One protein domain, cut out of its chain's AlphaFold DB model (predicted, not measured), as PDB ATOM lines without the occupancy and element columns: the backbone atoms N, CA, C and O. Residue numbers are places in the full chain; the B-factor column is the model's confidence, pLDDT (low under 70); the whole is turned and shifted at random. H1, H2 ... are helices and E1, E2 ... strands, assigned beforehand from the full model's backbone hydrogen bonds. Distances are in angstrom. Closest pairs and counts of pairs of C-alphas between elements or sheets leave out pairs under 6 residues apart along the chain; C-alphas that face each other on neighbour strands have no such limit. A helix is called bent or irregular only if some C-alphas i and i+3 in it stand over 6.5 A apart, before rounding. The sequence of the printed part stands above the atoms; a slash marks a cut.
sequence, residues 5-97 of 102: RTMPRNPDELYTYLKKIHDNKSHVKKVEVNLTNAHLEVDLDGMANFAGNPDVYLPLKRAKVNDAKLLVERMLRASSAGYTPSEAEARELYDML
ATOM      1  N   ARG A   5     128.674 167.424 288.194       88.50
ATOM      2  CA  ARG A   5     129.692 168.079 287.368       88.50
ATOM      3  C   ARG A   5     131.032 167.399 287.598       88.50
ATOM      4  O   ARG A   5     131.492 167.343 288.737       88.50
ATOM      5  N   THR A   6     131.684 166.970 286.529       88.44
ATOM      6  CA  THR A   6     133.075 166.529 286.571       88.44
ATOM      7  C   THR A   6     133.903 167.344 285.588       88.44
ATOM      8  O   THR A   6     133.456 167.662 284.487       88.44
ATOM      9  N   MET A   7     135.098 167.743 286.015       89.06
ATOM     10  CA  MET A   7     136.031 168.494 285.183       89.06
ATOM     11  C   MET A   7     137.437 167.925 285.394       89.06
ATOM     12  O   MET A   7     137.990 168.090 286.483       89.06
ATOM     13  N   PRO A   8     138.019 167.259 284.385       89.12
ATOM     14  CA  PRO A   8     139.394 166.791 284.464       89.12
ATOM     15  C   PRO A   8     140.352 167.983 284.566       89.12
ATOM     16  O   PRO A   8     140.154 169.027 283.938       89.12
ATOM     17  N   ARG A   9     141.419 167.836 285.349       88.50
ATOM     18  CA  ARG A   9     142.452 168.867 285.532       88.50
ATOM     19  C   ARG A   9     143.420 168.928 284.360       88.50
ATOM     20  O   ARG A   9     144.046 169.960 284.150       88.50
ATOM     21  N   ASN A  10     143.559 167.830 283.624       90.94
ATOM     22  CA  ASN A  10     144.442 167.706 282.472       90.94
ATOM     23  C   ASN A  10     143.924 166.632 281.488       90.94
ATOM     24  O   ASN A  10     143.034 165.850 281.841       90.94
ATOM     25  N   PRO A  11     144.469 166.581 280.257       91.00
ATOM     26  CA  PRO A  11     144.102 165.571 279.266       91.00
ATOM     27  C   PRO A  11     144.331 164.123 279.723       91.00
ATOM     28  O   PRO A  11     143.537 163.253 279.373       91.00
ATOM     29  N   ASP A  12     145.360 163.859 280.532       92.50
ATOM     30  CA  ASP A  12     145.701 162.502 280.990       92.50
ATOM     31  C   ASP A  12     144.652 161.940 281.965       92.50
ATOM     32  O   ASP A  12     144.314 160.752 281.942       92.50
ATOM     33  N   GLU A  13     144.084 162.802 282.808       91.62
ATOM     34  CA  GLU A  13     142.972 162.467 283.693       91.62
ATOM     35  C   GLU A  13     141.715 162.149 282.881       91.62
ATOM     36  O   GLU A  13     141.042 161.156 283.160       91.62
ATOM     37  N   LEU A  14     141.439 162.931 281.828       91.69
ATOM     38  CA  LEU A  14     140.336 162.646 280.912       91.69
ATOM     39  C   LEU A  14     140.555 161.327 280.164       91.69
ATOM     40  O   LEU A  14     139.631 160.524 280.070       91.69
ATOM     41  N   TYR A  15     141.769 161.058 279.686       92.50
ATOM     42  CA  TYR A  15     142.122 159.789 279.051       92.50
ATOM     43  C   TYR A  15     141.889 158.605 279.997       92.50
ATOM     44  O   TYR A  15     141.203 157.642 279.649       92.50
ATOM     45  N   THR A  16     142.389 158.705 281.230       92.25
ATOM     46  CA  THR A  16     142.195 157.684 282.268       92.25
ATOM     47  C   THR A  16     140.711 157.472 282.566       92.25
ATOM     48  O   THR A  16     140.261 156.339 282.736       92.25
ATOM     49  N   TYR A  17     139.938 158.554 282.615       90.00
ATOM     50  CA  TYR A  17     138.499 158.515 282.834       90.00
ATOM     51  C   TYR A  17     137.754 157.820 281.684       90.00
ATOM     52  O   TYR A  17     136.984 156.889 281.919       90.00
ATOM     53  N   LEU A  18     138.044 158.192 280.436       90.56
ATOM     54  CA  LEU A  18     137.469 157.575 279.236       90.56
ATOM     55  C   LEU A  18     137.821 156.087 279.131       90.56
ATOM     56  O   LEU A  18     136.974 155.271 278.764       90.56
ATOM     57  N   LYS A  19     139.049 155.715 279.504       91.38
ATOM     58  CA  LYS A  19     139.477 154.317 279.571       91.38
ATOM     59  C   LYS A  19     138.692 153.536 280.624       91.38
ATOM     60  O   LYS A  19     138.186 152.466 280.318       91.38
ATOM     61  N   LYS A  20     138.485 154.099 281.819       88.94
ATOM     62  CA  LYS A  20     137.633 153.478 282.850       88.94
ATOM     63  C   LYS A  20     136.191 153.282 282.379       88.94
ATOM     64  O   LYS A  20     135.615 152.240 282.672       88.94
ATOM     65  N   ILE A  21     135.619 154.250 281.659       87.69
ATOM     66  CA  ILE A  21     134.284 154.119 281.047       87.69
ATOM     67  C   ILE A  21     134.273 152.965 280.040       87.69
ATOM     68  O   ILE A  21     133.349 152.159 280.049       87.69
ATOM     69  N   HIS A  22     135.296 152.864 279.188       88.94
ATOM     70  CA  HIS A  22     135.418 151.781 278.212       88.94
ATOM     71  C   HIS A  22     135.543 150.403 278.883       88.94
ATOM     72  O   HIS A  22     134.823 149.473 278.516       88.94
ATOM     73  N   ASP A  23     136.405 150.288 279.894       88.88
ATOM     74  CA  ASP A  23     136.643 149.046 280.633       88.88
ATOM     75  C   ASP A  23     135.388 148.602 281.407       88.88
ATOM     76  O   ASP A  23     135.097 147.411 281.495       88.88
ATOM     77  N   ASN A  24     134.596 149.560 281.903       86.81
ATOM     78  CA  ASN A  24     133.344 149.322 282.628       86.81
ATOM     79  C   ASN A  24     132.098 149.590 281.772       86.81
ATOM     80  O   ASN A  24     131.039 149.914 282.310       86.81
ATOM     81  N   LYS A  25     132.185 149.453 280.442       84.00
ATOM     82  CA  LYS A  25     131.083 149.795 279.523       84.00
ATOM     83  C   LYS A  25     129.770 149.055 279.798       84.00
ATOM     84  O   LYS A  25     128.719 149.542 279.406       84.00
ATOM     85  N   SER A  26     129.809 147.905 280.477       86.00
ATOM     86  CA  SER A  26     128.612 147.177 280.929       86.00
ATOM     87  C   SER A  26     127.768 147.964 281.931       86.00
ATOM     88  O   SER A  26     126.570 147.726 282.019       86.00
ATOM     89  N   HIS A  27     128.391 148.890 282.659       86.62
ATOM     90  CA  HIS A  27     127.759 149.759 283.648       86.62
ATOM     91  C   HIS A  27     127.436 151.153 283.115       86.62
ATOM     92  O   HIS A  27     126.872 151.979 283.829       86.62
ATOM     93  N   VAL A  28     127.794 151.424 281.861       88.44
ATOM     94  CA  VAL A  28     127.528 152.691 281.193       88.44
ATOM     95  C   VAL A  28     126.255 152.516 280.386       88.44
ATOM     96  O   VAL A  28     126.218 151.792 279.392       88.44
ATOM     97  N   LYS A  29     125.188 153.177 280.824       89.06
ATOM     98  CA  LYS A  29     123.879 153.088 280.181       89.06
ATOM     99  C   LYS A  29     123.825 153.943 278.921       89.06
ATOM    100  O   LYS A  29     123.253 153.519 277.916       89.06
ATOM    101  N   LYS A  30     124.381 155.154 278.984       89.19
ATOM    102  CA  LYS A  30     124.361 156.112 277.877       89.19
ATOM    103  C   LYS A  30     125.522 157.089 277.995       89.19
ATOM    104  O   LYS A  30     125.876 157.513 279.086       89.19
ATOM    105  N   VAL A  31     126.091 157.465 276.857       91.12
ATOM    106  CA  VAL A  31     127.009 158.601 276.743       91.12
ATOM    107  C   VAL A  31     126.485 159.464 275.612       91.12
ATOM    108  O   VAL A  31     126.342 158.973 274.491       91.12
ATOM    109  N   GLU A  32     126.158 160.720 275.890       92.19
ATOM    110  CA  GLU A  32     125.610 161.620 274.880       92.19
ATOM    111  C   GLU A  32     126.058 163.064 275.060       92.19
ATOM    112  O   GLU A  32     126.332 163.522 276.162       92.19
ATOM    113  N   VAL A  33     126.109 163.804 273.955       92.69
ATOM    114  CA  VAL A  33     126.344 165.247 273.984       92.69
ATOM    115  C   VAL A  33     125.005 165.970 273.887       92.69
ATOM    116  O   VAL A  33     124.344 165.952 272.845       92.69
ATOM    117  N   ASN A  34     124.621 166.630 274.973       90.25
ATOM    118  CA  ASN A  34     123.439 167.464 275.067       90.25
ATOM    119  C   ASN A  34     123.710 168.836 274.436       90.25
ATOM    120  O   ASN A  34     124.400 169.685 275.002       90.25
ATOM    121  N   LEU A  35     123.143 169.056 273.249       88.31
ATOM    122  CA  LEU A  35     123.320 170.289 272.476       88.31
ATOM    123  C   LEU A  35     122.621 171.503 273.108       88.31
ATOM    124  O   LEU A  35     123.033 172.633 272.863       88.31
ATOM    125  N   THR A  36     121.582 171.281 273.916       87.06
ATOM    126  CA  THR A  36     120.808 172.356 274.555       87.06
ATOM    127  C   THR A  36     121.590 172.987 275.701       87.06
ATOM    128  O   THR A  36     121.644 174.210 275.816       87.06
ATOM    129  N   ASN A  37     122.224 172.148 276.522       86.75
ATOM    130  CA  ASN A  37     122.962 172.578 277.711       86.75
ATOM    131  C   ASN A  37     124.481 172.624 277.488       86.75
ATOM    132  O   ASN A  37     125.213 172.998 278.392       86.75
ATOM    133  N   ALA A  38     124.951 172.242 276.297       91.25
ATOM    134  CA  ALA A  38     126.363 172.092 275.966       91.25
ATOM    135  C   ALA A  38     127.124 171.206 276.962       91.25
ATOM    136  O   ALA A  38     128.200 171.561 277.426       91.25
ATOM    137  N   HIS A  39     126.571 170.039 277.295       92.88
ATOM    138  CA  HIS A  39     127.181 169.090 278.227       92.88
ATOM    139  C   HIS A  39     127.414 167.736 277.554       92.88
ATOM    140  O   HIS A  39     126.576 167.271 276.788       92.88
ATOM    141  N   LEU A  40     128.532 167.086 277.859       92.06
ATOM    142  CA  LEU A  40     128.705 165.652 277.653       92.06
ATOM    143  C   LEU A  40     128.185 164.934 278.896       92.06
ATOM    144  O   LEU A  40     128.742 165.099 279.975       92.06
ATOM    145  N   GLU A  41     127.129 164.156 278.740       93.38
ATOM    146  CA  GLU A  41     126.444 163.424 279.799       93.38
ATOM    147  C   GLU A  41     126.842 161.945 279.733       93.38
ATOM    148  O   GLU A  41     126.875 161.335 278.660       93.38
ATOM    149  N   VAL A  42     127.189 161.377 280.886       91.62
ATOM    150  CA  VAL A  42     127.507 159.958 281.068       91.62
ATOM    151  C   VAL A  42     126.536 159.409 282.104       91.62
ATOM    152  O   VAL A  42     126.698 159.646 283.302       91.62
ATOM    153  N   ASP A  43     125.534 158.683 281.619       90.75
ATOM    154  CA  ASP A  43     124.566 157.957 282.432       90.75
ATOM    155  C   ASP A  43     125.102 156.573 282.769       90.75
ATOM    156  O   ASP A  43     125.463 155.784 281.882       90.75
ATOM    157  N   LEU A  44     125.071 156.238 284.050       88.44
ATOM    158  CA  LEU A  44     125.413 154.916 284.537       88.44
ATOM    159  C   LEU A  44     124.148 154.075 284.749       88.44
ATOM    160  O   LEU A  44     123.018 154.569 284.821       88.44
ATOM    161  N   ASP A  45     124.313 152.757 284.791       86.75
ATOM    162  CA  ASP A  45     123.212 151.857 285.113       86.75
ATOM    163  C   ASP A  45     122.786 151.984 286.594       86.75
ATOM    164  O   ASP A  45     123.423 152.639 287.426       86.75
ATOM    165  N   GLY A  46     121.656 151.363 286.945       77.94
ATOM    166  CA  GLY A  46     121.151 151.401 288.319       77.94
ATOM    167  C   GLY A  46     122.079 150.714 289.331       77.94
ATOM    168  O   GLY A  46     122.051 151.066 290.508       77.94
ATOM    169  N   MET A  47     122.916 149.768 288.891       80.50
ATOM    170  CA  MET A  47     123.853 149.055 289.760       80.50
ATOM    171  C   MET A  47     125.063 149.916 290.123       80.50
ATOM    172  O   MET A  47     125.461 149.947 291.285       80.50
ATOM    173  N   ALA A  48     125.624 150.649 289.166       82.00
ATOM    174  CA  ALA A  48     126.720 151.581 289.388       82.00
ATOM    175  C   ALA A  48     126.293 152.749 290.280       82.00
ATOM    176  O   ALA A  48     127.028 153.107 291.205       82.00
ATOM    177  N   ASN A  49     125.074 153.251 290.073       82.56
ATOM    178  CA  ASN A  49     124.445 154.231 290.954       82.56
ATOM    179  C   ASN A  49     124.246 153.675 292.377       82.56
ATOM    180  O   ASN A  49     124.566 154.353 293.353       82.56
ATOM    181  N   PHE A  50     123.798 152.421 292.523       80.25
ATOM    182  CA  PHE A  50     123.673 151.766 293.834       80.25
ATOM    183  C   PHE A  50     125.030 151.555 294.527       80.25
ATOM    184  O   PHE A  50     125.126 151.663 295.747       80.25
ATOM    185  N   ALA A  51     126.093 151.322 293.754       82.75
ATOM    186  CA  ALA A  51     127.471 151.257 294.239       82.75
ATOM    187  C   ALA A  51     128.069 152.635 294.598       82.75
ATOM    188  O   ALA A  51     129.238 152.713 294.973       82.75
ATOM    189  N   GLY A  52     127.289 153.717 294.493       80.50
ATOM    190  CA  GLY A  52     127.694 155.070 294.870       80.50
ATOM    191  C   GLY A  52     128.384 155.873 293.764       80.50
ATOM    192  O   GLY A  52     128.944 156.925 294.063       80.50
ATOM    193  N   ASN A  53     128.352 155.418 292.506       84.12
ATOM    194  CA  ASN A  53     128.877 156.180 291.371       84.12
ATOM    195  C   ASN A  53     127.741 156.981 290.725       84.12
ATOM    196  O   ASN A  53     126.870 156.361 290.120       84.12
ATOM    197  N   PRO A  54     127.716 158.320 290.842       86.19
ATOM    198  CA  PRO A  54     126.656 159.121 290.248       86.19
ATOM    199  C   PRO A  54     126.814 159.231 288.728       86.19
ATOM    200  O   PRO A  54     127.930 159.180 288.208       86.19
ATOM    201  N   ASP A  55     125.708 159.503 288.034       89.50
ATOM    202  CA  ASP A  55     125.740 160.014 286.660       89.50
ATOM    203  C   ASP A  55     126.532 161.331 286.625       89.50
ATOM    204  O   ASP A  55     126.415 162.165 287.537       89.50
ATOM    205  N   VAL A  56     127.336 161.554 285.586       91.75
ATOM    206  CA  VAL A  56     128.190 162.749 285.506       91.75
ATOM    207  C   VAL A  56     127.999 163.531 284.223       91.75
ATOM    208  O   VAL A  56     127.618 162.983 283.191       91.75
ATOM    209  N   TYR A  57     128.326 164.819 284.279       93.06
ATOM    210  CA  TYR A  57     128.409 165.654 283.091       93.06
ATOM    211  C   TYR A  57     129.730 166.417 283.021       93.06
ATOM    212  O   TYR A  57     130.260 166.863 284.042       93.06
ATOM    213  N   LEU A  58     130.230 166.598 281.802       92.81
ATOM    214  CA  LEU A  58     131.349 167.472 281.483       92.81
ATOM    215  C   LEU A  58     130.827 168.670 280.681       92.81
ATOM    216  O   LEU A  58     130.249 168.471 279.610       92.81
ATOM    217  N   PRO A  59     131.006 169.909 281.159       93.44
ATOM    218  CA  PRO A  59     130.636 171.091 280.393       93.44
ATOM    219  C   PRO A  59     131.508 171.228 279.140       93.44
ATOM    220  O   PRO A  59     132.724 171.048 279.187       93.44
ATOM    221  N   LEU A  60     130.884 171.570 278.018       93.50
ATOM    222  CA  LEU A  60     131.509 171.795 276.720       93.50
ATOM    223  C   LEU A  60     131.368 173.261 276.330       93.50
ATOM    224  O   LEU A  60     130.355 173.909 276.583       93.50
ATOM    225  N   LYS A  61     132.359 173.776 275.605       93.31
ATOM    226  CA  LYS A  61     132.257 175.091 274.971       93.31
ATOM    227  C   LYS A  61     131.119 175.048 273.955       93.31
ATOM    228  O   LYS A  61     131.159 174.245 273.022       93.31
ATOM    229  N   ARG A  62     130.148 175.963 274.056       89.81
ATOM    230  CA  ARG A  62     129.001 176.037 273.124       89.81
ATOM    231  C   ARG A  62     129.419 176.054 271.652       89.81
ATOM    232  O   ARG A  62     128.827 175.364 270.830       89.81
ATOM    233  N   ALA A  63     130.490 176.782 271.331       91.25
ATOM    234  CA  ALA A  63     131.041 176.866 269.976       91.25
ATOM    235  C   ALA A  63     131.625 175.539 269.448       91.25
ATOM    236  O   ALA A  63     131.836 175.402 268.247       91.25
ATOM    237  N   LYS A  64     131.905 174.576 270.333       92.81
ATOM    238  CA  LYS A  64     132.527 173.280 270.033       92.81
ATOM    239  C   LYS A  64     131.606 172.091 270.276       92.81
ATOM    240  O   LYS A  64     132.031 170.961 270.082       92.81
ATOM    241  N   VAL A  65     130.346 172.317 270.647       93.38
ATOM    242  CA  VAL A  65     129.432 171.229 271.023       93.38
ATOM    243  C   VAL A  65     129.160 170.259 269.861       93.38
ATOM    244  O   VAL A  65     129.076 169.051 270.070       93.38
ATOM    245  N   ASN A  66     129.086 170.768 268.625       93.62
ATOM    246  CA  ASN A  66     128.900 169.938 267.431       93.62
ATOM    247  C   ASN A  66     130.154 169.108 267.121       93.62
ATOM    248  O   ASN A  66     130.041 167.913 266.857       93.62
ATOM    249  N   ASP A  67     131.337 169.726 267.210       94.12
ATOM    250  CA  ASP A  67     132.625 169.042 267.034       94.12
ATOM    251  C   ASP A  67     132.785 167.935 268.094       94.12
ATOM    252  O   ASP A  67     133.109 166.793 267.769       94.12
ATOM    253  N   ALA A  68     132.457 168.248 269.352       93.50
ATOM    254  CA  ALA A  68     132.495 167.313 270.471       93.50
ATOM    255  C   ALA A  68     131.528 166.142 270.276       93.50
ATOM    256  O   ALA A  68     131.892 165.000 270.536       93.50
ATOM    257  N   LYS A  69     130.314 166.396 269.772       93.88
ATOM    258  CA  LYS A  69     129.351 165.339 269.444       93.88
ATOM    259  C   LYS A  69     129.919 164.364 268.413       93.88
ATOM    260  O   LYS A  69     129.883 163.161 268.645       93.88
ATOM    261  N   LEU A  70     130.473 164.872 267.311       94.56
ATOM    262  CA  LEU A  70     131.063 164.035 266.260       94.56
ATOM    263  C   LEU A  70     132.248 163.212 266.782       94.56
ATOM    264  O   LEU A  70     132.374 162.028 266.460       94.56
ATOM    265  N   LEU A  71     133.097 163.825 267.610       94.12
ATOM    266  CA  LEU A  71     134.222 163.156 268.258       94.12
ATOM    267  C   LEU A  71     133.746 162.030 269.187       94.12
ATOM    268  O   LEU A  71     134.201 160.895 269.058       94.12
ATOM    269  N   VAL A  72     132.791 162.316 270.074       92.31
ATOM    270  CA  VAL A  72     132.240 161.336 271.020       92.31
ATOM    271  C   VAL A  72     131.534 160.198 270.283       92.31
ATOM    272  O   VAL A  72     131.767 159.037 270.606       92.31
ATOM    273  N   GLU A  73     130.737 160.478 269.249       92.62
ATOM    274  CA  GLU A  73     130.096 159.441 268.428       92.62
ATOM    275  C   GLU A  73     131.128 158.523 267.755       92.62
ATOM    276  O   GLU A  73     130.970 157.296 267.753       92.62
ATOM    277  N   ARG A  74     132.223 159.094 267.231       92.31
ATOM    278  CA  ARG A  74     133.341 158.327 266.663       92.31
ATOM    279  C   ARG A  74     133.993 157.433 267.717       92.31
ATOM    280  O   ARG A  74     134.175 156.241 267.466       92.31
ATOM    281  N   MET A  75     134.285 157.980 268.895       90.75
ATOM    282  CA  MET A  75     134.882 157.240 270.009       90.75
ATOM    283  C   MET A  75     133.965 156.119 270.506       90.75
ATOM    284  O   MET A  75     134.430 155.007 270.739       90.75
ATOM    285  N   LEU A  76     132.656 156.358 270.627       89.62
ATOM    286  CA  LEU A  76     131.681 155.343 271.038       89.62
ATOM    287  C   LEU A  76     131.563 154.216 270.011       89.62
ATOM    288  O   LEU A  76     131.474 153.042 270.383       89.62
ATOM    289  N   ARG A  77     131.619 154.548 268.719       90.62
ATOM    290  CA  ARG A  77     131.646 153.549 267.648       90.62
ATOM    291  C   ARG A  77     132.916 152.700 267.706       90.62
ATOM    292  O   ARG A  77     132.824 151.477 267.605       90.62
ATOM    293  N   ALA A  78     134.075 153.325 267.913       90.50
ATOM    294  CA  ALA A  78     135.354 152.633 268.070       90.50
ATOM    295  C   ALA A  78     135.366 151.738 269.326       90.50
ATOM    296  O   ALA A  78     135.675 150.551 269.245       90.50
ATOM    297  N   SER A  79     134.904 152.274 270.456       88.69
ATOM    298  CA  SER A  79     134.717 151.574 271.733       88.69
ATOM    299  C   SER A  79     133.807 150.349 271.607       88.69
ATOM    300  O   SER A  79     134.123 149.272 272.123       88.69
ATOM    301  N   SER A  80     132.713 150.466 270.848       86.12
ATOM    302  CA  SER A  80     131.811 149.341 270.564       86.12
ATOM    303  C   SER A  80     132.490 148.238 269.748       86.12
ATOM    304  O   SER A  80     132.198 147.064 269.953       86.12
ATOM    305  N   ALA A  81     133.440 148.599 268.881       89.00
ATOM    306  CA  ALA A  81     134.283 147.659 268.147       89.00
ATOM    307  C   ALA A  81     135.483 147.130 268.966       89.00
ATOM    308  O   ALA A  81     136.284 146.361 268.441       89.00
ATOM    309  N   GLY A  82     135.600 147.508 270.245       86.94
ATOM    310  CA  GLY A  82     136.659 147.053 271.151       86.94
ATOM    311  C   GLY A  82     137.924 147.911 271.140       86.94
ATOM    312  O   GLY A  82     138.904 147.538 271.778       86.94
ATOM    313  N   TYR A  83     137.917 149.055 270.453       89.06
ATOM    314  CA  TYR A  83     139.042 149.986 270.460       89.06
ATOM    315  C   TYR A  83     138.911 150.970 271.616       89.06
ATOM    316  O   TYR A  83     137.928 151.702 271.727       89.06
ATOM    317  N   THR A  84     139.917 150.997 272.479       89.06
ATOM    318  CA  THR A  84     139.992 151.955 273.580       89.06
ATOM    319  C   THR A  84     140.174 153.380 273.033       89.06
ATOM    320  O   THR A  84     140.893 153.546 272.044       89.06
ATOM    321  N   PRO A  85     139.573 154.409 273.665       89.31
ATOM    322  CA  PRO A  85     139.861 155.807 273.350       89.31
ATOM    323  C   PRO A  85     141.365 156.081 273.320       89.31
ATOM    324  O   PRO A  85     142.092 155.561 274.167       89.31
ATOM    325  N   SER A  86     141.832 156.887 272.369       91.19
ATOM    326  CA  SER A  86     143.243 157.284 272.280       91.19
ATOM    327  C   SER A  86     143.552 158.538 273.109       91.19
ATOM    328  O   SER A  86     142.670 159.348 273.395       91.19
ATOM    329  N   GLU A  87     144.824 158.737 273.466       91.38
ATOM    330  CA  GLU A  87     145.277 159.968 274.139       91.38
ATOM    331  C   GLU A  87     145.029 161.217 273.280       91.38
ATOM    332  O   GLU A  87     144.673 162.275 273.798       91.38
ATOM    333  N   ALA A  88     145.161 161.090 271.955       92.38
ATOM    334  CA  ALA A  88     144.892 162.175 271.018       92.38
ATOM    335  C   ALA A  88     143.416 162.604 271.050       92.38
ATOM    336  O   ALA A  88     143.132 163.796 271.135       92.38
ATOM    337  N   GLU A  89     142.482 161.647 271.050       92.56
ATOM    338  CA  GLU A  89     141.046 161.933 271.163       92.56
ATOM    339  C   GLU A  89     140.685 162.516 272.530       92.56
ATOM    340  O   GLU A  89     139.878 163.439 272.612       92.56
ATOM    341  N   ALA A  90     141.304 162.021 273.607       92.88
ATOM    342  CA  ALA A  90     141.114 162.587 274.938       92.88
ATOM    343  C   ALA A  90     141.585 164.046 274.998       92.88
ATOM    344  O   ALA A  90     140.890 164.893 275.549       92.88
ATOM    345  N   ARG A  91     142.731 164.367 274.390       93.44
ATOM    346  CA  ARG A  91     143.235 165.742 274.313       93.44
ATOM    347  C   ARG A  91     142.337 166.644 273.469       93.44
ATOM    348  O   ARG A  91     142.032 167.752 273.892       93.44
ATOM    349  N   GLU A  92     141.875 166.152 272.323       94.12
ATOM    350  CA  GLU A  92     140.938 166.872 271.458       94.12
ATOM    351  C   GLU A  92     139.625 167.181 272.199       94.12
ATOM    352  O   GLU A  92     139.150 168.315 272.175       94.12
ATOM    353  N   LEU A  93     139.083 166.208 272.942       93.06
ATOM    354  CA  LEU A  93     137.895 166.403 273.770       93.06
ATOM    355  C   LEU A  93     138.159 167.376 274.928       93.06
ATOM    356  O   LEU A  93     137.317 168.226 275.210       93.06
ATOM    357  N   TYR A  94     139.326 167.283 275.577       93.44
ATOM    358  CA  TYR A  94     139.729 168.182 276.662       93.44
ATOM    359  C   TYR A  94     139.725 169.648 276.213       93.44
ATOM    360  O   TYR A  94     139.190 170.509 276.911       93.44
ATOM    361  N   ASP A  95     140.246 169.931 275.018       93.62
ATOM    362  CA  ASP A  95     140.276 171.283 274.455       93.62
ATOM    363  C   ASP A  95     138.869 171.839 274.163       93.62
ATOM    364  O   ASP A  95     138.668 173.061 274.114       93.62
ATOM    365  N   MET A  96     137.875 170.962 274.000       94.06
ATOM    366  CA  MET A  96     136.468 171.320 273.804       94.06
ATOM    367  C   MET A  96     135.709 171.536 275.118       94.06
ATOM    368  O   MET A  96     134.630 172.131 275.084       94.06
ATOM    369  N   LEU A  97     136.253 171.104 276.261       92.88
ATOM    370  CA  LEU A  97     135.622 171.303 277.563       92.88
ATOM    371  C   LEU A  97     135.595 172.785 277.948       92.88
ATOM    372  O   LEU A  97     136.521 173.548 277.651       92.88
TER     373      LEU A  97
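What this domain is: This is residues 5 to 97 of the 102 residues of an uncharacterized protein of Minicystis rosea (UniProt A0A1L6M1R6). A small sheet of three strands, E1, E2 and E3, has the long helix H3 over one face, along the strands; H4 folds back beside H3, away from the sheet, and H1 packs on H4 at a steep angle. The short helix H2 sits out past one end of the sheet, between E2 and E3 along the chain. The printed part has 93 residues, with four named helices and three named strands in the order H1 E1 E2 H2 E3 H3 H4; the sheet runs E1 E2 E3, all antiparallel, and the class is mixed, helices and strands. The whole is compact, with a radius of gyration of the C-alphas of 12.4 A, and rounded, spanning 35 by 27 by 23 A along its three main axes.

Where its parts are: The printed part begins at Arg 5, and residues 5 to 10 lead to H1, residues 11 to 23, which is 18.2 A long from first to last C-alpha and begins at C-alpha 11 at (144.102, 165.571, 279.266). E1 follows as residues 28 to 34, 16.5 A long, beginning at C-alpha 28 at (127.528, 152.691, 281.193). E2 is residues 39 to 44, 15.6 A long. H2, residues 46 to 50, measures 6.1 A. E3, residues 56 to 59, measures 10.1 A. H3, residues 62 to 80, is the longest helix at 27.0 A; it is irregular, with C-alphas 63 and 66 standing 7.7 A apart, and it has a kink of 28 degrees near residue 69. H4, residues 87 to 96, is 14.4 A long and ends at C-alpha 96 at (136.468, 171.320, 273.804).

How they stand to each other: In the sheet E2 is the inner strand, and E1 and E3 are edge strands. E1 and E2 form an antiparallel hairpin, their directions 166 degrees apart; N 34 and O 39 are 2.7 A apart and N 43 and O 30 are 2.8 A apart, both within hydrogen-bond range. E2 and E3 are antiparallel at 171 degrees, with N 40 and O 58 at 2.8 A and N 56 and O 42 at 3.0 A, also within hydrogen-bond range. H3 is on the sheet at a height over the sheet of 8.5 A, and the two make two layers, a helix on one face of a sheet. H3 lies over E1 and only just over E2, on which 3 of its C-alphas fall. On the local plane its line stands at 15 degrees to that of E1, along the strands. The closest C-alphas of E1 and H3 are those of Val 33 and Lys 69, 5.4 A apart. H3 and H4 touch as a helical hairpin, at a shallow tilt of 26 degrees, opposite ways; their closest C-alphas, of Lys 64 and Met 96, are 5.8 A apart. H4 is not on the sheet. H1 and H4 touch at a steep tilt of 66 degrees, opposite ways, closest at the C-alphas of Pro 11 and Arg 91, 5.0 A apart. H1 and H3 are close but not clearly touching, with the C-alphas of His 22 and Ser 79 at 6.5 A. H1 is only just on the sheet, with 5 pairs of C-alphas within 10 A, and only grazes it with residues 21 to 22. H2 only grazes the sheet with residues 46 to 50, and it touches no helix. In H1, H2 and H4 every O i to N i+4 pair is within hydrogen-bond range; in H3, 13 of 15 are.

The domain as a whole: The two C-alphas farthest apart are those of Ala 51 and Ala 63, at 35.5 A. The first and last printed C-alphas, of Arg 5 and Leu 97, are 11.9 A apart. The printed part has no cut. No link is long: the link from H3 to H4, 6 residues, is short, and the others are tight. The mean pLDDT of the printed part is 89.9, and no printed residue is under 70; H2 has a mean of 81.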